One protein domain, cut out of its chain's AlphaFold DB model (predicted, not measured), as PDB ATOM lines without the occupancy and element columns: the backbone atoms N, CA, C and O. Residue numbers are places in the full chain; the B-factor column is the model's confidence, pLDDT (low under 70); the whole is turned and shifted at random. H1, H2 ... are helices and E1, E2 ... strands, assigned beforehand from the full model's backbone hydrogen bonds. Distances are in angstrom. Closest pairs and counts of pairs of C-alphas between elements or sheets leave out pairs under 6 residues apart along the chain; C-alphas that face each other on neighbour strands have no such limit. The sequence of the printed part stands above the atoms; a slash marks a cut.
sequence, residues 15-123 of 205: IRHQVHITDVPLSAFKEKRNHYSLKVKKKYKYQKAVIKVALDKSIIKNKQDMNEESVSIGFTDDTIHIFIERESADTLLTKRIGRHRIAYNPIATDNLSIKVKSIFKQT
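This is residues 15 to 123 of the 205 residues of an uncharacterized protein of Virgibacillus sp. MSP4-1 (UniProt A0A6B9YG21). Two antiparallel sheets of four strands are partly face to face with their strands crossed: the shorter sheet, E1 E6 E5 E4, covers one end of the long, twisted sheet E2 E3 E8 E7, whose other end runs on beyond it. The small helix H1 lies at the covered end, where the chain passes from the long sheet to the short one, and the long link of residues 85 to 98 leads back from E6 to E7. The printed part has 109 residues with eight named strands and one named helix, in the order E1 E2 E3 H1 E4 E5 E6 E7 E8, and its class is mostly strand. The whole is compact, with a radius of gyration of the C-alphas of 14.6 A, yet elongated, with spans of 46 by 25 by 24 A.

In the long sheet, E2 is residues 35 to 43, 26.3 A long, E3 residues 47 to 56, 29.6 A, E8 residues 112 to 121, 30.3 A, and E7 residues 99 to 104, 16.7 A. C-alpha 112 is at (9.223, -69.810, -118.054) and C-alpha 121 at (34.106, -77.813, -102.651). In the other sheet, E1 is residues 19 to 25, 17.1 A, beginning with C-alpha 19 at (15.093, -71.199, -103.807); E6 is residues 79 to 84, 16.7 A, E5 residues 71 to 76, 16.4 A, and E4 residues 66 to 68, 6.5 A. H1 is residues 57 to 61, 6.0 A.

In the long sheet E2 and E7 are the edge strands. The hairpin E2 and E3 is antiparallel at 170 degrees, with N 38 and O 53 at 2.8 A. E3 and E8 are antiparallel at 172 degrees, with N 50 and O 117 at 2.8 A. The hairpin E7 and E8 is antiparallel at 159 degrees, with N 102 and O 118 at 2.8 A. Residues 89 to 90 pair, antiparallel, with residues 103 to 104 of E7. H1 is on this sheet but only grazes it, with residues 57 to 60; in H1 every O i to N i+4 pair is within hydrogen-bond range. In the other sheet E4 E5 E6 form a meander, each strand the antiparallel neighbour of the one before, with N 73 and O 66 at 2.8 A and N 81 and O 74 at 2.8 A. E1 and E6 are antiparallel at 172 degrees, with N 21 and O 82 at 2.8 A. Each strand of one sheet is apart from each strand of the other.

The C-alphas farthest apart, those of Asn 62 and Thr 123, are 46.3 A apart. The printed part has no cut. The link from E6 to E7, 14 residues, is long. The mean pLDDT of the printed part is 78.5; residues 15 to 18, residue 69 and residues 85 to 107 are under 70.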
ATOM      1  N   ILE A  15      18.900 -83.775-101.775       58.28
ATOM      2  CA  ILE A  15      19.402 -82.523-102.356       58.28
ATOM      3  C   ILE A  15      18.219 -81.733-102.913       58.28
ATOM      4  O   ILE A  15      18.126 -81.466-104.109       58.28
ATOM      5  N   ARG A  16      17.295 -81.365-102.022       58.09
ATOM      6  CA  ARG A  16      16.252 -80.377-102.309       58.09
ATOM      7  C   ARG A  16      16.823 -78.993-102.031       58.09
ATOM      8  O   ARG A  16      17.243 -78.703-100.913       58.09
ATOM      9  N   HIS A  17      16.865 -78.141-103.049       63.69
ATOM     10  CA  HIS A  17      17.058 -76.716-102.824       63.69
ATOM     11  C   HIS A  17      15.711 -76.033-102.943       63.69
ATOM     12  O   HIS A  17      15.122 -76.022-104.018       63.69
ATOM     13  N   GLN A  18      15.269 -75.456-101.833       68.50
ATOM     14  CA  GLN A  18      14.288 -74.390-101.876       68.50
ATOM     15  C   GLN A  18      15.021 -73.114-102.278       68.50
ATOM     16  O   GLN A  18      16.057 -72.763-101.699       68.50
ATOM     17  N   VAL A  19      14.535 -72.460-103.323       77.25
ATOM     18  CA  VAL A  19      15.093 -71.199-103.807       77.25
ATOM     19  C   VAL A  19      14.015 -70.149-103.683       77.25
ATOM     20  O   VAL A  19      13.026 -70.182-104.405       77.25
ATOM     21  N   HIS A  20      14.216 -69.231-102.746       80.62
ATOM     22  CA  HIS A  20      13.335 -68.093-102.537       80.62
ATOM     23  C   HIS A  20      14.101 -66.850-102.986       80.62
ATOM     24  O   HIS A  20      15.185 -66.557-102.474       80.62
ATOM     25  N   ILE A  21      13.578 -66.162-103.994       82.81
ATOM     26  CA  ILE A  21      14.093 -64.886-104.474       82.81
ATOM     27  C   ILE A  21      12.966 -63.879-104.261       82.81
ATOM     28  O   ILE A  21      12.005 -63.873-105.021       82.81
ATOM     29  N   THR A  22      13.059 -63.082-103.201       83.88
ATOM     30  CA  THR A  22      12.034 -62.097-102.840       83.88
ATOM     31  C   THR A  22      12.481 -60.691-103.220       83.88
ATOM     32  O   THR A  22      13.684 -60.440-103.352       83.88
ATOM     33  N   ASP A  23      11.505 -59.800-103.401       82.94
ATOM     34  CA  ASP A  23      11.715 -58.352-103.508       82.94
ATOM     35  C   ASP A  23      12.636 -57.952-104.672       82.94
ATOM     36  O   ASP A  23      13.446 -57.027-104.570       82.94
ATOM     37  N   VAL A  24      12.571 -58.677-105.797       86.62
ATOM     38  CA  VAL A  24      13.408 -58.365-106.960       86.62
ATOM     39  C   VAL A  24      12.742 -57.256-107.760       86.62
ATOM     40  O   VAL A  24      11.690 -57.511-108.346       86.62
ATOM     41  N   PRO A  25      13.340 -56.058-107.874       88.69
ATOM     42  CA  PRO A  25      12.746 -55.008-108.682       88.69
ATOM     43  C   PRO A  25      12.739 -55.423-110.155       88.69
ATOM     44  O   PRO A  25      13.695 -56.038-110.641       88.69
ATOM     45  N   LEU A  26      11.696 -55.040-110.893       85.19
ATOM     46  CA  LEU A  26      11.585 -55.319-112.332       85.19
ATOM     47  C   LEU A  26      12.816 -54.849-113.124       85.19
ATOM     48  O   LEU A  26      13.263 -55.525-114.051       85.19
ATOM     49  N   SER A  27      13.436 -53.749-112.696       87.06
ATOM     50  CA  SER A  27      14.668 -53.202-113.274       87.06
ATOM     51  C   SER A  27      15.890 -54.128-113.162       87.06
ATOM     52  O   SER A  27      16.842 -53.993-113.933       87.06
ATOM     53  N   ALA A  28      15.886 -55.101-112.243       88.50
ATOM     54  CA  ALA A  28      16.958 -56.091-112.126       88.50
ATOM     55  C   ALA A  28      16.931 -57.131-113.260       88.50
ATOM     56  O   ALA A  28      17.935 -57.819-113.499       88.50
ATOM     57  N   PHE A  29      15.804 -57.260-113.964       89.88
ATOM     58  CA  PHE A  29      15.684 -58.149-115.106       89.88
ATOM     59  C   PHE A  29      16.263 -57.498-116.359       89.88
ATOM     60  O   PHE A  29      15.887 -56.408-116.774       89.88
ATOM     61  N   LYS A  30      17.172 -58.213-117.020       92.56
ATOM     62  CA  LYS A  30      17.734 -57.778-118.299       92.56
ATOM     63  C   LYS A  30      16.807 -58.171-119.430       92.56
ATOM     64  O   LYS A  30      16.613 -59.370-119.661       92.56
ATOM     65  N   GLU A  31      16.309 -57.177-120.146       91.88
ATOM     66  CA  GLU A  31      15.521 -57.383-121.352       91.88
ATOM     67  C   GLU A  31      16.359 -58.038-122.458       91.88
ATOM     68  O   GLU A  31      17.513 -57.685-122.712       91.88
ATOM     69  N   LYS A  32      15.768 -59.033-123.114       89.19
ATOM     70  CA  LYS A  32      16.258 -59.665-124.341       89.19
ATOM     71  C   LYS A  32      15.107 -59.746-125.339       89.19
ATOM     72  O   LYS A  32      13.977 -59.422-124.991       89.19
ATOM     73  N   ARG A  33      15.379 -60.190-126.576       86.88
ATOM     74  CA  ARG A  33      14.403 -60.209-127.691       86.88
ATOM     75  C   ARG A  33      12.978 -60.591-127.261       86.88
ATOM     76  O   ARG A  33      12.099 -59.743-127.350       86.88
ATOM     77  N   ASN A  34      12.798 -61.791-126.701       87.75
ATOM     78  CA  ASN A  34      11.473 -62.326-126.343       87.75
ATOM     79  C   ASN A  34      11.304 -62.603-124.842       87.75
ATOM     80  O   ASN A  34      10.259 -63.062-124.416       87.75
ATOM     81  N   HIS A  35      12.332 -62.358-124.031       91.94
ATOM     82  CA  HIS A  35      12.303 -62.709-122.615       91.94
ATOM     83  C   HIS A  35      13.069 -61.702-121.770       91.94
ATOM     84  O   HIS A  35      14.053 -61.108-122.210       91.94
ATOM     85  N   TYR A  36      12.662 -61.577-120.520       91.38
ATOM     86  CA  TYR A  36      13.422 -60.952-119.457       91.38
ATOM     87  C   TYR A  36      14.275 -61.998-118.754       91.38
ATOM     88  O   TYR A  36      13.870 -63.144-118.586       91.38
ATOM     89  N   SER A  37      15.495 -61.632-118.365       92.44
ATOM     90  CA  SER A  37      16.430 -62.571-117.750       92.44
ATOM     91  C   SER A  37      17.040 -62.039-116.464       92.44
ATOM     92  O   SER A  37      17.617 -60.953-116.432       92.44
ATOM     93  N   LEU A  38      16.993 -62.861-115.421       92.00
ATOM     94  CA  LEU A  38      17.621 -62.610-114.133       92.00
ATOM     95  C   LEU A  38      18.696 -63.665-113.876       92.00
ATOM     96  O   LEU A  38      18.536 -64.857-114.150       92.00
ATOM     97  N   LYS A  39      19.837 -63.231-113.340       91.75
ATOM     98  CA  LYS A  39      20.928 -64.128-112.951       91.75
ATOM     99  C   LYS A  39      21.386 -63.812-111.540       91.75
ATOM    100  O   LYS A  39      22.220 -62.932-111.341       91.75
ATOM    101  N   VAL A  40      20.933 -64.617-110.591       87.56
ATOM    102  CA  VAL A  40      21.323 -64.512-109.186       87.56
ATOM    103  C   VAL A  40      22.542 -65.395-108.934       87.56
ATOM    104  O   VAL A  40      22.616 -66.548-109.368       87.56
ATOM    105  N   LYS A  41      23.549 -64.850-108.251       87.81
ATOM    106  CA  LYS A  41      24.743 -65.592-107.828       87.81
ATOM    107  C   LYS A  41      24.918 -65.415-106.327       87.81
ATOM    108  O   LYS A  41      25.087 -64.292-105.871       87.81
ATOM    109  N   LYS A  42      24.989 -66.517-105.585       83.00
ATOM    110  CA  LYS A  42      25.300 -66.500-104.153       83.00
ATOM    111  C   LYS A  42      26.492 -67.405-103.862       83.00
ATOM    112  O   LYS A  42      26.638 -68.484-104.445       83.00
ATOM    113  N   LYS A  43      27.383 -66.944-102.990       84.56
ATOM    114  CA  LYS A  43      28.548 -67.701-102.528       84.56
ATOM    115  C   LYS A  43      28.383 -67.969-101.037       84.56
ATOM    116  O   LYS A  43      28.223 -67.039-100.260       84.56
ATOM    117  N   TYR A  44      28.459 -69.236-100.677       82.06
ATOM    118  CA  TYR A  44      28.460 -69.753 -99.316       82.06
ATOM    119  C   TYR A  44      29.836 -70.353 -98.993       82.06
ATOM    120  O   TYR A  44      30.699 -70.497 -99.868       82.06
ATOM    121  N   LYS A  45      30.044 -70.757 -97.734       84.81
ATOM    122  CA  LYS A  45      31.320 -71.315 -97.242       84.81
ATOM    123  C   LYS A  45      31.812 -72.527 -98.052       84.81
ATOM    124  O   LYS A  45      33.010 -72.648 -98.335       84.81
ATOM    125  N   TYR A  46      30.886 -73.399 -98.460       81.75
ATOM    126  CA  TYR A  46      31.179 -74.663 -99.154       81.75
ATOM    127  C   TYR A  46      30.492 -74.816-100.516       81.75
ATOM    128  O   TYR A  46      30.766 -75.785-101.228       81.75
ATOM    129  N   GLN A  47      29.652 -73.853-100.896       81.75
ATOM    130  CA  GLN A  47      28.802 -73.911-102.081       81.75
ATOM    131  C   GLN A  47      28.792 -72.565-102.804       81.75
ATOM    132  O   GLN A  47      28.779 -71.506-102.189       81.75
ATOM    133  N   LYS A  48      28.737 -72.593-104.130       83.81
ATOM    134  CA  LYS A  48      28.351 -71.453-104.957       83.81
ATOM    135  C   LYS A  48      27.083 -71.824-105.713       83.81
ATOM    136  O   LYS A  48      27.112 -72.772-106.493       83.81
ATOM    137  N   ALA A  49      26.018 -71.064-105.500       83.38
ATOM    138  CA  ALA A  49      24.750 -71.212-106.198       83.38
ATOM    139  C   ALA A  49      24.641 -70.158-107.304       83.38
ATOM    140  O   ALA A  49      25.000 -68.988-107.125       83.38
ATOM    141  N   VAL A  50      24.177 -70.578-108.475       86.88
ATOM    142  CA  VAL A  50      23.849 -69.703-109.597       86.88
ATOM    143  C   VAL A  50      22.471 -70.091-110.093       86.88
ATOM    144  O   VAL A  50      22.306 -71.188-110.619       86.88
ATOM    145  N   ILE A  51      21.525 -69.170-109.964       85.69
ATOM    146  CA  ILE A  51      20.154 -69.315-110.445       85.69
ATOM    147  C   ILE A  51      20.018 -68.413-111.667       85.69
ATOM    148  O   ILE A  51      20.446 -67.255-111.657       85.69
ATOM    149  N   LYS A  52      19.498 -68.962-112.757       89.12
ATOM    150  CA  LYS A  52      19.141 -68.204-113.952       89.12
ATOM    151  C   LYS A  52      17.646 -68.358-114.167       89.12
ATOM    152  O   LYS A  52      17.201 -69.487-114.319       89.12
ATOM    153  N   VAL A  53      16.940 -67.242-114.223       88.69
ATOM    154  CA  VAL A  53      15.516 -67.180-114.546       88.69
ATOM    155  C   VAL A  53      15.381 -66.464-115.884       88.69
ATOM    156  O   VAL A  53      16.058 -65.459-116.121       88.69
ATOM    157  N   ALA A  54      14.550 -66.997-116.764       90.06
ATOM    158  CA  ALA A  54      14.074 -66.336-117.963       90.06
ATOM    159  C   ALA A  54      12.543 -66.383-117.965       90.06
ATOM    160  O   ALA A  54      11.977 -67.457-117.783       90.06
ATOM    161  N   LEU A  55      11.919 -65.225-118.148       89.88
ATOM    162  CA  LEU A  55      10.470 -65.035-118.203       89.88
ATOM    163  C   LEU A  55      10.111 -64.456-119.561       89.88
ATOM    164  O   LEU A  55      10.809 -63.554-120.025       89.88
ATOM    165  N   ASP A  56       9.039 -64.930-120.182       89.75
ATOM    166  CA  ASP A  56       8.466 -64.247-121.338       89.75
ATOM    167  C   ASP A  56       8.106 -62.793-120.974       89.75
ATOM    168  O   ASP A  56       7.772 -62.461-119.830       89.75
ATOM    169  N   LYS A  57       8.199 -61.896-121.956       90.25
ATOM    170  CA  LYS A  57       7.750 -60.513-121.800       90.25
ATOM    171  C   LYS A  57       6.268 -60.422-121.453       90.25
ATOM    172  O   LYS A  57       5.905 -59.482-120.751       90.25
ATOM    173  N   SER A  58       5.437 -61.345-121.934       87.00
ATOM    174  CA  SER A  58       3.999 -61.378-121.642       87.00
ATOM    175  C   SER A  58       3.724 -61.445-120.137       87.00
ATOM    176  O   SER A  58       2.940 -60.644-119.634       87.00
ATOM    177  N   ILE A  59       4.452 -62.296-119.406       83.44
ATOM    178  CA  ILE A  59       4.306 -62.473-117.953       83.44
ATOM    179  C   ILE A  59       4.614 -61.169-117.211       83.44
ATOM    180  O   ILE A  59       3.842 -60.740-116.358       83.44
ATOM    181  N   ILE A  60       5.731 -60.511-117.553       83.44
ATOM    182  CA  ILE A  60       6.152 -59.280-116.866       83.44
ATOM    183  C   ILE A  60       5.242 -58.100-117.209       83.44
ATOM    184  O   ILE A  60       4.873 -57.338-116.319       83.44
ATOM    185  N   LYS A  61       4.870 -57.938-118.484       84.19
ATOM    186  CA  LYS A  61       4.011 -56.828-118.921       84.19
ATOM    187  C   LYS A  61       2.622 -56.899-118.300       84.19
ATOM    188  O   LYS A  61       2.085 -55.867-117.919       84.19
ATOM    189  N   ASN A  62       2.075 -58.104-118.180       83.44
ATOM    190  CA  ASN A  62       0.741 -58.314-117.631       83.44
ATOM    191  C   ASN A  62       0.746 -58.459-116.101       83.44
ATOM    192  O   ASN A  62      -0.326 -58.638-115.532       83.44
ATOM    193  N   LYS A  63       1.926 -58.420-115.449       83.50
ATOM    194  CA  LYS A  63       2.122 -58.752-114.023       83.50
ATOM    195  C   LYS A  63       1.352 -60.024-113.633       83.50
ATOM    196  O   LYS A  63       0.668 -60.070-112.619       83.50
ATOM    197  N   GLN A  64       1.402 -61.029-114.506       83.62
ATOM    198  CA  GLN A  64       0.581 -62.224-114.372       83.62
ATOM    199  C   GLN A  64       1.246 -63.201-113.406       83.62
ATOM    200  O   GLN A  64       2.291 -63.769-113.727       83.62
ATOM    201  N   ASP A  65       0.614 -63.426-112.257       85.44
ATOM    202  CA  ASP A  65       1.047 -64.451-111.315       85.44
ATOM    203  C   ASP A  65       1.035 -65.838-111.974       85.44
ATOM    204  O   ASP A  65       0.154 -66.178-112.771       85.44
ATOM    205  N   MET A  66       2.027 -66.656-111.631       83.19
ATOM    206  CA  MET A  66       2.145 -68.028-112.117       83.19
ATOM    207  C   MET A  66       2.327 -68.971-110.942       83.19
ATOM    208  O   MET A  66       3.268 -68.813-110.173       83.19
ATOM    209  N   ASN A  67       1.482 -69.994-110.857       82.38
ATOM    210  CA  ASN A  67       1.636 -71.091-109.909       82.38
ATOM    211  C   ASN A  67       1.667 -72.411-110.684       82.38
ATOM    212  O   ASN A  67       0.671 -72.815-111.278       82.38
ATOM    213  N   GLU A  68       2.820 -73.069-110.676       74.25
ATOM    214  CA  GLU A  68       3.039 -74.426-111.180       74.25
ATOM    215  C   GLU A  68       3.419 -75.350-110.008       74.25
ATOM    216  O   GLU A  68       3.807 -74.878-108.941       74.25
ATOM    217  N   GLU A  69       3.365 -76.676-110.198       68.75
ATOM    218  CA  GLU A  69       3.532 -77.691-109.132       68.75
ATOM    219  C   GLU A  69       4.760 -77.518-108.216       68.75
ATOM    220  O   GLU A  69       4.786 -78.050-107.110       68.75
ATOM    221  N   SER A  70       5.810 -76.829-108.669       73.00
ATOM    222  CA  SER A  70       7.042 -76.627-107.894       73.00
ATOM    223  C   SER A  70       7.588 -75.199-107.937       73.00
ATOM    224  O   SER A  70       8.671 -74.953-107.395       73.00
ATOM    225  N   VAL A  71       6.862 -74.270-108.573       79.38
ATOM    226  CA  VAL A  71       7.283 -72.878-108.766       79.38
ATOM    227  C   VAL A  71       6.095 -71.943-108.617       79.38
ATOM    228  O   VAL A  71       5.096 -72.105-109.308       79.38
ATOM    229  N   SER A  72       6.253 -70.905-107.804       83.31
ATOM    230  CA  SER A  72       5.332 -69.775-107.756       83.31
ATOM    231  C   SER A  72       6.063 -68.479-108.082       83.31
ATOM    232  O   SER A  72       7.120 -68.188-107.508       83.31
ATOM    233  N   ILE A  73       5.491 -67.682-108.974       84.81
ATOM    234  CA  ILE A  73       5.920 -66.326-109.293       84.81
ATOM    235  C   ILE A  73       4.770 -65.400-108.931       84.81
ATOM    236  O   ILE A  73       3.680 -65.538-109.482       84.81
ATOM    237  N   GLY A  74       5.036 -64.479-108.014       86.56
ATOM    238  CA  GLY A  74       4.090 -63.461-107.579       86.56
ATOM    239  C   GLY A  74       4.617 -62.063-107.870       86.56
ATOM    240  O   GLY A  74       5.827 -61.819-107.782       86.56
ATOM    241  N   PHE A  75       3.714 -61.146-108.189       87.81
ATOM    242  CA  PHE A  75       4.018 -59.729-108.341       87.81
ATOM    243  C   PHE A  75       3.523 -58.950-107.121       87.81
ATOM    244  O   PHE A  75       2.406 -59.137-106.645       87.81
ATOM    245  N   THR A  76       4.355 -58.058-106.598       86.69
ATOM    246  CA  THR A  76       3.955 -57.124-105.540       86.69
ATOM    247  C   THR A  76       4.502 -55.756-105.901       86.69
ATOM    248  O   THR A  76       5.715 -55.556-105.959       86.69
ATOM    249  N   ASP A  77       3.602 -54.833-106.235       83.31
ATOM    250  CA  ASP A  77       3.930 -53.522-106.797       83.31
ATOM    251  C   ASP A  77       4.864 -53.634-108.018       83.31
ATOM    252  O   ASP A  77       4.479 -54.189-109.052       83.31
ATOM    253  N   ASP A  78       6.095 -53.126-107.905       86.00
ATOM    254  CA  ASP A  78       7.149 -53.178-108.930       86.00
ATOM    255  C   ASP A  78       8.239 -54.214-108.622       86.00
ATOM    256  O   ASP A  78       9.361 -54.162-109.149       86.00
ATOM    257  N   THR A  79       7.905 -55.183-107.773       88.19
ATOM    258  CA  THR A  79       8.782 -56.287-107.397       88.19
ATOM    259  C   THR A  79       8.198 -57.638-107.797       88.19
ATOM    260  O   THR A  79       6.986 -57.821-107.920       88.19
ATOM    261  N   ILE A  80       9.097 -58.587-108.047       88.00
ATOM    262  CA  ILE A  80       8.785 -59.980-108.350       88.00
ATOM    263  C   ILE A  80       9.311 -60.853-107.215       88.00
ATOM    264  O   ILE A  80      10.480 -60.753-106.820       88.00
ATOM    265  N   HIS A  81       8.466 -61.776-106.772       85.12
ATOM    266  CA  HIS A  81       8.807 -62.867-105.874       85.12
ATOM    267  C   HIS A  81       8.808 -64.179-106.654       85.12
ATOM    268  O   HIS A  81       7.866 -64.482-107.378       85.12
ATOM    269  N   ILE A  82       9.874 -64.963-106.518       84.00
ATOM    270  CA  ILE A  82      10.023 -66.272-107.157       84.00
ATOM    271  C   ILE A  82      10.330 -67.286-106.065       84.00
ATOM    272  O   ILE A  82      11.388 -67.217-105.432       84.00
ATOM    273  N   PHE A  83       9.441 -68.254-105.887       81.31
ATOM    274  CA  PHE A  83       9.645 -69.381-104.991       81.31
ATOM    275  C   PHE A  83       9.711 -70.666-105.801       81.31
ATOM    276  O   PHE A  83       8.896 -70.907-106.685       81.31
ATOM    277  N   ILE A  84      10.718 -71.478-105.511       77.94
ATOM    278  CA  ILE A  84      10.918 -72.792-106.112       77.94
ATOM    279  C   ILE A  84      10.986 -73.764-104.945       77.94
ATOM    280  O   ILE A  84      11.977 -73.781-104.209       77.94
ATOM    281  N   GLU A  85       9.922 -74.535-104.754       67.31
ATOM    282  CA  GLU A  85       9.782 -75.426-103.602       67.31
ATOM    283  C   GLU A  85      10.545 -76.736-103.794       67.31
ATOM    284  O   GLU A  85      11.093 -77.301-102.841       67.31
ATOM    285  N   ARG A  86      10.611 -77.225-105.039       63.72
ATOM    286  CA  ARG A  86      11.239 -78.509-105.344       63.72
ATOM    287  C   ARG A  86      11.884 -78.513-106.718       63.72
ATOM    288  O   ARG A  86      11.231 -78.747-107.725       63.72
ATOM    289  N   GLU A  87      13.203 -78.380-106.751       62.25
ATOM    290  CA  GLU A  87      13.962 -78.634-107.974       62.25
ATOM    291  C   GLU A  87      14.587 -80.031-107.921       62.25
ATOM    292  O   GLU A  87      15.380 -80.350-107.028       62.25
ATOM    293  N   SER A  88      14.226 -80.886-108.881       55.75
ATOM    294  CA  SER A  88      14.867 -82.192-109.030       55.75
ATOM    295  C   SER A  88      16.250 -82.014-109.665       55.75
ATOM    296  O   SER A  88      16.416 -81.386-110.712       55.75
ATOM    297  N   ALA A  89      17.284 -82.506-108.986       53.38
ATOM    298  CA  ALA A  89      18.657 -82.372-109.458       53.38
ATOM    299  C   ALA A  89      18.931 -83.300-110.653       53.38
ATOM    300  O   ALA A  89      18.711 -84.508-110.543       53.38
ATOM    301  N   ASP A  90      19.506 -82.758-111.734       47.38
ATOM    302  CA  ASP A  90      20.016 -83.538-112.859       47.38
ATOM    303  C   ASP A  90      21.484 -83.911-112.649       47.38
ATOM    304  O   ASP A  90      22.364 -83.146-112.236       47.38
ATOM    305  N   THR A  91      21.777 -85.157-112.960       52.97
ATOM    306  CA  THR A  91      22.798 -85.928-112.247       52.97
ATOM    307  C   THR A  91      24.140 -85.957-112.963       52.97
ATOM    308  O   THR A  91      24.813 -86.981-113.053       52.97
ATOM    309  N   LEU A  92      24.558 -84.808-113.491       47.56
ATOM    310  CA  LEU A  92      25.839 -84.651-114.179       47.56
ATOM    311  C   LEU A  92      26.862 -83.961-113.277       47.56
ATOM    312  O   LEU A  92      27.175 -82.773-113.414       47.56
ATOM    313  N   LEU A  93      27.438 -84.761-112.378       52.56
ATOM    314  CA  LEU A  93      28.645 -84.401-111.644       52.56
ATOM    315  C   LEU A  93      29.831 -84.377-112.600       52.56
ATOM    316  O   LEU A  93      30.430 -85.395-112.936       52.56
ATOM    317  N   THR A  94      30.172 -83.176-113.049       55.50
ATOM    318  CA  THR A  94      31.410 -82.934-113.788       55.50
ATOM    319  C   THR A  94      32.504 -82.599-112.783       55.50
ATOM    320  O   THR A  94      32.485 -81.526-112.174       55.50
ATOM    321  N   LYS A  95      33.453 -83.525-112.581       56.50
ATOM    322  CA  LYS A  95      34.701 -83.235-111.865       56.50
ATOM    323  C   LYS A  95      35.457 -82.198-112.696       56.50
ATOM    324  O   LYS A  95      35.847 -82.462-113.826       56.50
ATOM    325  N   ARG A  96      35.626 -80.993-112.161       55.25
ATOM    326  CA  ARG A  96      36.575 -80.003-112.686       55.25
ATOM    327  C   ARG A  96      37.502 -79.657-111.536       55.25
ATOM    328  O   ARG A  96      36.984 -79.235-110.508       55.25
ATOM    329  N   ILE A  97      38.808 -79.882-111.699       59.38
ATOM    330  CA  ILE A  97      39.926 -79.515-110.801       59.38
ATOM    331  C   ILE A  97      39.459 -79.014-109.414       59.38
ATOM    332  O   ILE A  97      39.142 -77.838-109.221       59.38
ATOM    333  N   GLY A  98      39.347 -79.933-108.448       61.06
ATOM    334  CA  GLY A  98      39.022 -79.619-107.047       61.06
ATOM    335  C   GLY A  98      37.555 -79.281-106.720       61.06
ATOM    336  O   GLY A  98      37.240 -78.970-105.566       61.06
ATOM    337  N   ARG A  99      36.633 -79.307-107.691       63.59
ATOM    338  CA  ARG A  99      35.220 -78.918-107.509       63.59
ATOM    339  C   ARG A  99      34.251 -79.927-108.116       63.59
ATOM    340  O   ARG A  99      34.523 -80.545-109.144       63.59
ATOM    341  N   HIS A 100      33.095 -80.046-107.469       68.38
ATOM    342  CA  HIS A 100      31.979 -80.879-107.915       68.38
ATOM    343  C   HIS A 100      30.797 -79.974-108.247       68.38
ATOM    344  O   HIS A 100      30.500 -79.041-107.501       68.38
ATOM    345  N   ARG A 101      30.141 -80.210-109.383       68.31
ATOM    346  CA  ARG A 101      28.990 -79.420-109.828       68.31
ATOM    347  C   ARG A 101      27.744 -80.290-109.867       68.31
ATOM    348  O   ARG A 101      27.781 -81.356-110.460       68.31
ATOM    349  N   ILE A 102      26.656 -79.770-109.319       69.88
ATOM    350  CA  ILE A 102      25.301 -80.288-109.476       69.88
ATOM    351  C   ILE A 102      24.533 -79.265-110.318       69.88
ATOM    352  O   ILE A 102      24.619 -78.053-110.088       69.88
ATOM    353  N   ALA A 103      23.876 -79.731-111.371       66.06
ATOM    354  CA  ALA A 103      22.906 -78.944-112.122       66.06
ATOM    355  C   ALA A 103      21.528 -79.542-111.847       66.06
ATOM    356  O   ALA A 103      21.445 -80.703-111.479       66.06
ATOM    357  N   TYR A 104      20.472 -78.763-111.986       68.38
ATOM    358  CA  TYR A 104      19.112 -79.258-111.797       68.38
ATOM    359  C   TYR A 104      18.419 -79.350-113.147       68.38
ATOM    360  O   TYR A 104      18.866 -78.693-114.103       68.38
ATOM    361  N   ASN A 105      17.390 -80.196-113.234       65.62
ATOM    362  CA  ASN A 105      16.547 -80.250-114.418       65.62
ATOM    363  C   ASN A 105      15.978 -78.846-114.589       65.62
ATOM    364  O   ASN A 105      15.376 -78.328-113.648       65.62
ATOM    365  N   PRO A 106      16.211 -78.189-115.733       67.88
ATOM    366  CA  PRO A 106      15.618 -76.891-115.945       67.88
ATOM    367  C   PRO A 106      14.101 -77.037-115.899       67.88
ATOM    368  O   PRO A 106      13.548 -77.852-116.634       67.88
ATOM    369  N   ILE A 107      13.448 -76.226-115.077       69.38
ATOM    370  CA  ILE A 107      12.006 -76.030-115.189       69.38
ATOM    371  C   ILE A 107      11.831 -75.185-116.444       69.38
ATOM    372  O   ILE A 107      12.355 -74.071-116.513       69.38
ATOM    373  N   ALA A 108      11.255 -75.774-117.484       72.00
ATOM    374  CA  ALA A 108      11.091 -75.151-118.785       72.00
ATOM    375  C   ALA A 108       9.671 -75.419-119.281       72.00
ATOM    376  O   ALA A 108       9.368 -76.534-119.699       72.00
ATOM    377  N   THR A 109       8.838 -74.390-119.219       74.19
ATOM    378  CA  THR A 109       7.539 -74.308-119.892       74.19
ATOM    379  C   THR A 109       7.623 -73.239-120.982       74.19
ATOM    380  O   THR A 109       8.661 -72.582-121.123       74.19
ATOM    381  N   ASP A 110       6.570 -73.071-121.784       74.12
ATOM    382  CA  ASP A 110       6.594 -72.157-122.937       74.12
ATOM    383  C   ASP A 110       7.000 -70.727-122.546       74.12
ATOM    384  O   ASP A 110       7.774 -70.081-123.255       74.12
ATOM    385  N   ASN A 111       6.574 -70.271-121.362       83.19
ATOM    386  CA  ASN A 111       6.771 -68.890-120.917       83.19
ATOM    387  C   ASN A 111       7.826 -68.735-119.798       83.19
ATOM    388  O   ASN A 111       8.214 -67.611-119.468       83.19
ATOM    389  N   LEU A 112       8.326 -69.830-119.215       83.38
ATOM    390  CA  LEU A 112       9.223 -69.810-118.054       83.38
ATOM    391  C   LEU A 112      10.401 -70.767-118.240       83.38
ATOM    392  O   LEU A 112      10.229 -71.955-118.488       83.38
ATOM    393  N   SER A 113      11.626 -70.276-118.028       85.06
ATOM    394  CA  SER A 113      12.807 -71.135-117.906       85.06
ATOM    395  C   SER A 113      13.643 -70.805-116.677       85.06
ATOM    396  O   SER A 113      14.248 -69.735-116.578       85.06
ATOM    397  N   ILE A 114      13.774 -71.769-115.770       81.19
ATOM    398  CA  ILE A 114      14.613 -71.681-114.577       81.19
ATOM    399  C   ILE A 114      15.730 -72.718-114.661       81.19
ATOM    400  O   ILE A 114      15.525 -73.879-114.997       81.19
ATOM    401  N   LYS A 115      16.959 -72.279-114.380       82.88
ATOM    402  CA  LYS A 115      18.163 -73.116-114.352       82.88
ATOM    403  C   LYS A 115      18.953 -72.842-113.089       82.88
ATOM    404  O   LYS A 115      19.619 -71.802-113.004       82.88
ATOM    405  N   VAL A 116      19.018 -73.813-112.188       78.56
ATOM    406  CA  VAL A 116      19.896 -73.736-111.020       78.56
ATOM    407  C   VAL A 116      21.174 -74.540-111.229       78.56
ATOM    408  O   VAL A 116      21.245 -75.564-111.918       78.56
ATOM    409  N   LYS A 117      22.268 -74.008-110.691       81.00
ATOM    410  CA  LYS A 117      23.590 -74.635-110.698       81.00
ATOM    411  C   LYS A 117      24.234 -74.452-109.337       81.00
ATOM    412  O   LYS A 117      24.513 -73.322-108.936       81.00
ATOM    413  N   SER A 118      24.578 -75.561-108.703       79.94
ATOM    414  CA  SER A 118      25.294 -75.597-107.432       79.94
ATOM    415  C   SER A 118      26.699 -76.153-107.638       79.94
ATOM    416  O   SER A 118      26.897 -77.187-108.270       79.94
ATOM    417  N   ILE A 119      27.712 -75.449-107.139       82.62
ATOM    418  CA  ILE A 119      29.117 -75.863-107.217       82.62
ATOM    419  C   ILE A 119      29.650 -76.008-105.798       82.62
ATOM    420  O   ILE A 119      29.686 -75.030-105.057       82.62
ATOM    421  N   PHE A 120      30.110 -77.201-105.446       81.19
ATOM    422  CA  PHE A 120      30.588 -77.551-104.115       81.19
ATOM    423  C   PHE A 120      32.108 -77.731-104.086       81.19
ATOM    424  O   PHE A 120      32.729 -78.171-105.064       81.19
ATOM    425  N   LYS A 121      32.718 -77.418-102.936       82.12
ATOM    426  CA  LYS A 121      34.106 -77.813-102.651       82.12
ATOM    427  C   LYS A 121      34.206 -79.340-102.597       82.12
ATOM    428  O   LYS A 121      33.309 -80.000-102.077       82.12
ATOM    429  N   GLN A 122      35.308 -79.897-103.099       78.50
ATOM    430  CA  GLN A 122      35.512 -81.348-103.146       78.50
ATOM    431  C   GLN A 122      35.418 -82.034-101.780       78.50
ATOM    432  O   GLN A 122      34.772 -83.072-101.687       78.50
ATOM    433  N   THR A 123      36.025 -81.465-100.737       80.50
ATOM    434  CA  THR A 123      36.006 -82.046 -99.384       80.50
ATOM    435  C   THR A 123      34.588 -82.129 -98.829       80.50
ATOM    436  O   THR A 123      34.155 -83.191 -98.399       80.50
TER     437      THR A 123